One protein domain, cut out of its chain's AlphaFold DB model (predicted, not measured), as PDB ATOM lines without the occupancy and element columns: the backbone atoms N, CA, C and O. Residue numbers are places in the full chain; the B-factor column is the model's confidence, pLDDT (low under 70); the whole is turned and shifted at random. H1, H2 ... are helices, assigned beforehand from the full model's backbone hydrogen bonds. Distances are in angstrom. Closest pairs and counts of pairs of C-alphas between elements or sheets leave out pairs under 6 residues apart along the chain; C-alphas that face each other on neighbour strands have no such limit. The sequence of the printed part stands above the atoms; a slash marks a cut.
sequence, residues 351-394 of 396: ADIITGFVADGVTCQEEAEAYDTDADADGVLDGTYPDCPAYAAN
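What this domain is: This is residues 351 to 394 of the 396 residues of an uncharacterized protein of Deltaproteobacteria bacterium (UniProt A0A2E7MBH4). A short helical hairpin, H1 and H2, makes one side; beyond it the chain loops out through the small helix H3 and returns to H4, near the first residue of H1. The printed part has 44 residues, with four named helices in the order H1, H2, H3, H4 and no named strand: all helix. It is compact, with a radius of gyration of the C-alphas of 9.5 A and spans of 24 by 22 by 14 A.

Where its parts are: H1, residues 351 to 360, is 14.6 A long and begins at C-alpha 351 (17.593, -26.330, 15.481). H2 is residues 365 to 370, H3 residues 375 to 378, and H4 residues 389 to 394, ending at C-alpha 394 (20.191, -31.334, 9.393).

How they stand to each other: H1 and H2 touch, closest at the C-alphas of Ile 354 and Ala 368, 5.1 A, at a steep tilt of 39 degrees, opposite ways. H1 and H4 only just touch, with 3 pairs of C-alphas within 8 A, closest Ala 351 and Tyr 391, 4.6 A. H3 is apart from H1 and H4. In H1 and H2 every O i to N i+4 pair is within hydrogen-bond range; in H4 0 of 2 are, but 2 of 3 O i to N i+3 pairs; H3 is too short for an O i to N i+4 pair.

The domain as a whole: The printed part has no cut and no long link. Residues 375 to 379, 381 and 391 to 394 have pLDDT under 70.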
ATOM      1  N   ALA A 351      17.595 -26.180  16.934       91.12
ATOM      2  CA  ALA A 351      17.593 -26.330  15.481       91.12
ATOM      3  C   ALA A 351      16.287 -25.832  14.846       91.12
ATOM      4  O   ALA A 351      16.321 -25.303  13.731       91.12
ATOM      5  N   ASP A 352      15.154 -25.980  15.536       93.25
ATOM      6  CA  ASP A 352      13.858 -25.473  15.080       93.25
ATOM      7  C   ASP A 352      13.825 -23.942  15.129       93.25
ATOM      8  O   ASP A 352      13.393 -23.314  14.160       93.25
ATOM      9  N   ILE A 353      14.364 -23.351  16.203       93.25
ATOM     10  CA  ILE A 353      14.502 -21.895  16.384       93.25
ATOM     11  C   ILE A 353      15.332 -21.299  15.240       93.25
ATOM     12  O   ILE A 353      14.859 -20.428  14.506       93.25
ATOM     13  N   ILE A 354      16.534 -21.841  15.015       91.00
ATOM     14  CA  ILE A 354      17.430 -21.401  13.939       91.00
ATOM     15  C   ILE A 354      16.774 -21.590  12.565       91.00
ATOM     16  O   ILE A 354      16.847 -20.707  11.711       91.00
ATOM     17  N   THR A 355      16.116 -22.728  12.324       91.06
ATOM     18  CA  THR A 355      15.454 -22.992  11.037       91.06
ATOM     19  C   THR A 355      14.323 -21.997  10.775       91.06
ATOM     20  O   THR A 355      14.167 -21.547   9.637       91.06
ATOM     21  N   GLY A 356      13.557 -21.633  11.808       90.31
ATOM     22  CA  GLY A 356      12.537 -20.588  11.739       90.31
ATOM     23  C   GLY A 356      13.131 -19.251  11.306       90.31
ATOM     24  O   GLY A 356      12.688 -18.677  10.309       90.31
ATOM     25  N   PHE A 357      14.203 -18.828  11.978       92.25
ATOM     26  CA  PHE A 357      14.928 -17.609  11.638       92.25
ATOM     27  C   PHE A 357      15.501 -17.636  10.212       92.25
ATOM     28  O   PHE A 357      15.281 -16.711   9.434       92.25
ATOM     29  N   VAL A 358      16.184 -18.709   9.806       89.50
ATOM     30  CA  VAL A 358      16.771 -18.833   8.458       89.50
ATOM     31  C   VAL A 358      15.699 -18.796   7.361       89.50
ATOM     32  O   VAL A 358      15.962 -18.333   6.245       89.50
ATOM     33  N   ALA A 359      14.485 -19.272   7.649       90.50
ATOM     34  CA  ALA A 359      13.402 -19.323   6.676       90.50
ATOM     35  C   ALA A 359      12.815 -17.942   6.334       90.50
ATOM     36  O   ALA A 359      12.451 -17.719   5.174       90.50
ATOM     37  N   ASP A 360      12.707 -17.025   7.301       92.06
ATOM     38  CA  ASP A 360      12.045 -15.726   7.103       92.06
ATOM     39  C   ASP A 360      12.884 -14.485   7.460       92.06
ATOM     40  O   ASP A 360      12.537 -13.377   7.038       92.06
ATOM     41  N   GLY A 361      14.013 -14.673   8.143       88.12
ATOM     42  CA  GLY A 361      14.962 -13.648   8.565       88.12
ATOM     43  C   GLY A 361      14.483 -12.753   9.708       88.12
ATOM     44  O   GLY A 361      15.061 -11.683   9.887       88.12
ATOM     45  N   VAL A 362      13.405 -13.114  10.417       90.19
ATOM     46  CA  VAL A 362      12.802 -12.274  11.472       90.19
ATOM     47  C   VAL A 362      12.335 -13.083  12.684       90.19
ATOM     48  O   VAL A 362      12.472 -12.613  13.812       90.19
ATOM     49  N   THR A 363      11.755 -14.265  12.484       91.56
ATOM     50  CA  THR A 363      11.216 -15.085  13.575       91.56
ATOM     51  C   THR A 363      12.352 -15.593  14.451       91.56
ATOM     52  O   THR A 363      13.293 -16.187  13.938       91.56
ATOM     53  N   CYS A 364      12.254 -15.359  15.760       92.00
ATOM     54  CA  CYS A 364      13.249 -15.768  16.754       92.00
ATOM     55  C   CYS A 364      14.676 -15.275  16.465       92.00
ATOM     56  O   CYS A 364      15.642 -15.994  16.700       92.00
ATOM     57  N   GLN A 365      14.818 -14.082  15.871       91.62
ATOM     58  CA  GLN A 365      16.129 -13.541  15.505       91.62
ATOM     59  C   GLN A 365      17.064 -13.443  16.717       91.62
ATOM     60  O   GLN A 365      18.207 -13.872  16.625       91.62
ATOM     61  N   GLU A 366      16.579 -12.891  17.828       89.38
ATOM     62  CA  GLU A 366      17.382 -12.669  19.035       89.38
ATOM     63  C   GLU A 366      17.832 -13.999  19.653       89.38
ATOM     64  O   GLU A 366      18.999 -14.173  19.994       89.38
ATOM     65  N   GLU A 367      16.934 -14.981  19.710       90.50
ATOM     66  CA  GLU A 367      17.243 -16.303  20.244       90.50
ATOM     67  C   GLU A 367      18.152 -17.102  19.307       90.50
ATOM     68  O   GLU A 367      19.043 -17.801  19.774       90.50
ATOM     69  N   ALA A 368      17.986 -16.978  17.987       88.62
ATOM     70  CA  ALA A 368      18.888 -17.598  17.019       88.62
ATOM     71  C   ALA A 368      20.297 -16.981  17.072       88.62
ATOM     72  O   ALA A 368      21.277 -17.722  16.999       88.62
ATOM     73  N   GLU A 369      20.403 -15.657  17.228       87.44
ATOM     74  CA  GLU A 369      21.671 -14.937  17.422       87.44
ATOM     75  C   GLU A 369      22.398 -15.415  18.689       87.44
ATOM     76  O   GLU A 369      23.618 -15.555  18.669       87.44
ATOM     77  N   ALA A 370      21.676 -15.776  19.754       86.31
ATOM     78  CA  ALA A 370      22.281 -16.306  20.978       86.31
ATOM     79  C   ALA A 370      23.009 -17.658  20.791       86.31
ATOM     80  O   ALA A 370      23.888 -17.986  21.588       86.31
ATOM     81  N   TYR A 371      22.689 -18.433  19.744       86.31
ATOM     82  CA  TYR A 371      23.415 -19.667  19.385       86.31
ATOM     83  C   TYR A 371      24.571 -19.439  18.399       86.31
ATOM     84  O   TYR A 371      25.311 -20.382  18.096       86.31
ATOM     85  N   ASP A 372      24.700 -18.227  17.860       84.38
ATOM     86  CA  ASP A 372      25.731 -17.820  16.907       84.38
ATOM     87  C   ASP A 372      26.821 -17.043  17.667       84.38
ATOM     88  O   ASP A 372      26.886 -15.812  17.667       84.38
ATOM     89  N   THR A 373      27.663 -17.773  18.408       73.19
ATOM     90  CA  THR A 373      28.674 -17.154  19.279       73.19
ATOM     91  C   THR A 373      29.821 -16.470  18.523       73.19
ATOM     92  O   THR A 373      30.630 -15.777  19.150       73.19
ATOM     93  N   ASP A 374      29.914 -16.611  17.194       70.50
ATOM     94  CA  ASP A 374      30.868 -15.888  16.349       70.50
ATOM     95  C   ASP A 374      30.279 -14.705  15.564       70.50
ATOM     96  O   ASP A 374      31.061 -13.820  15.195       70.50
ATOM     97  N   ALA A 375      28.952 -14.575  15.435       60.84
ATOM     98  CA  ALA A 375      28.308 -13.375  14.887       60.84
ATOM     99  C   ALA A 375      28.696 -12.089  15.638       60.84
ATOM    100  O   ALA A 375      28.852 -11.030  15.021       60.84
ATOM    101  N   ASP A 376      28.948 -12.159  16.947       58.72
ATOM    102  CA  ASP A 376      29.437 -11.018  17.733       58.72
ATOM    103  C   ASP A 376      30.848 -10.556  17.318       58.72
ATOM    104  O   ASP A 376      31.246  -9.407  17.558       58.72
ATOM    105  N   ALA A 377      31.633 -11.429  16.677       61.69
ATOM    106  CA  ALA A 377      33.001 -11.133  16.269       61.69
ATOM    107  C   ALA A 377      33.090 -10.440  14.899       61.69
ATOM    108  O   ALA A 377      34.039  -9.676  14.671       61.69
ATOM    109  N   ASP A 378      32.140 -10.672  13.988       65.25
ATOM    110  CA  ASP A 378      32.184 -10.127  12.625       65.25
ATOM    111  C   ASP A 378      30.907  -9.397  12.158       65.25
ATOM    112  O   ASP A 378      30.947  -8.696  11.137       65.25
ATOM    113  N   GLY A 379      29.821  -9.461  12.935       66.19
ATOM    114  CA  GLY A 379      28.525  -8.860  12.628       66.19
ATOM    115  C   GLY A 379      27.807  -9.524  11.452       66.19
ATOM    116  O   GLY A 379      26.987  -8.868  10.797       66.19
ATOM    117  N   VAL A 380      28.154 -10.771  11.126       70.94
ATOM    118  CA  VAL A 380      27.575 -11.552  10.036       70.94
ATOM    119  C   VAL A 380      27.106 -12.890  10.587       70.94
ATOM    120  O   VAL A 380      27.912 -13.728  10.948       70.94
ATOM    121  N   LEU A 381      25.794 -13.118  10.536       68.50
ATOM    122  CA  LEU A 381      25.209 -14.447  10.699       68.50
ATOM    123  C   LEU A 381      25.709 -15.337   9.555       68.50
ATOM    124  O   LEU A 381      25.192 -15.277   8.430       68.50
ATOM    125  N   ASP A 382      26.779 -16.088   9.797       71.19
ATOM    126  CA  ASP A 382      27.431 -16.910   8.778       71.19
ATOM    127  C   ASP A 382      26.757 -18.287   8.621       71.19
ATOM    128  O   ASP A 382      27.031 -19.029   7.667       71.19
ATOM    129  N   GLY A 383      25.786 -18.565   9.499       70.81
ATOM    130  CA  GLY A 383      24.981 -19.778   9.527       70.81
ATOM    131  C   GLY A 383      25.653 -20.929  10.271       70.81
ATOM    132  O   GLY A 383      25.202 -22.073  10.129       70.81
ATOM    133  N   THR A 384      26.727 -20.665  11.017       77.81
ATOM    134  CA  THR A 384      27.314 -21.622  11.947       77.81
ATOM    135  C   THR A 384      26.758 -21.406  13.353       77.81
ATOM    136  O   THR A 384      26.650 -20.298  13.845       77.81
ATOM    137  N   TYR A 385      26.329 -22.500  13.982       80.25
ATOM    138  CA  TYR A 385      25.694 -22.480  15.302       80.25
ATOM    139  C   TYR A 385      26.375 -23.538  16.169       80.25
ATOM    140  O   TYR A 385      25.864 -24.659  16.296       80.25
ATOM    141  N   PRO A 386      27.595 -23.264  16.663       78.94
ATOM    142  CA  PRO A 386      28.406 -24.255  17.371       78.94
ATOM    143  C   PRO A 386      27.729 -24.762  18.649       78.94
ATOM    144  O   PRO A 386      27.923 -25.925  19.011       78.94
ATOM    145  N   ASP A 387      26.893 -23.928  19.267       80.50
ATOM    146  CA  ASP A 387      26.175 -24.230  20.505       80.50
ATOM    147  C   ASP A 387      24.818 -24.915  20.261       80.50
ATOM    148  O   ASP A 387      24.145 -25.320  21.205       80.50
ATOM    149  N   CYS A 388      24.456 -25.163  18.992       82.12
ATOM    150  CA  CYS A 388      23.334 -26.019  18.605       82.12
ATOM    151  C   CYS A 388      23.806 -27.233  17.774       82.12
ATOM    152  O   CYS A 388      23.671 -27.264  16.543       82.12
ATOM    153  N   PRO A 389      24.319 -28.304  18.417       74.19
ATOM    154  CA  PRO A 389      24.835 -29.482  17.715       74.19
ATOM    155  C   PRO A 389      23.807 -30.157  16.794       74.19
ATOM    156  O   PRO A 389      24.170 -30.734  15.765       74.19
ATOM    157  N   ALA A 390      22.520 -30.074  17.147       75.06
ATOM    158  CA  ALA A 390      21.423 -30.648  16.375       75.06
ATOM    159  C   ALA A 390      21.247 -29.983  14.996       75.06
ATOM    160  O   ALA A 390      20.853 -30.655  14.041       75.06
ATOM    161  N   TYR A 391      21.589 -28.698  14.848       62.75
ATOM    162  CA  TYR A 391      21.427 -27.977  13.583       62.75
ATOM    163  C   TYR A 391      22.397 -28.479  12.500       62.75
ATOM    164  O   TYR A 391      21.998 -28.742  11.362       62.75
ATOM    165  N   ALA A 392      23.660 -28.738  12.863       60.66
ATOM    166  CA  ALA A 392      24.677 -29.245  11.936       60.66
ATOM    167  C   ALA A 392      24.331 -30.624  11.337       60.66
ATOM    168  O   ALA A 392      24.773 -30.956  10.234       60.66
ATOM    169  N   ALA A 393      23.523 -31.429  12.037       56.25
ATOM    170  CA  ALA A 393      23.075 -32.734  11.557       56.25
ATOM    171  C   ALA A 393      22.039 -32.637  10.419       56.25
ATOM    172  O   ALA A 393      21.959 -33.551   9.595       56.25
ATOM    173  N   ASN A 394      21.292 -31.530  10.341       52.91
ATOM    174  CA  ASN A 394      20.191 -31.334   9.393       52.91
ATOM    175  C   ASN A 394      20.565 -30.476   8.169       52.91
ATOM    176  O   ASN A 394      19.837 -30.480   7.178       52.91
TER     177      ASN A 394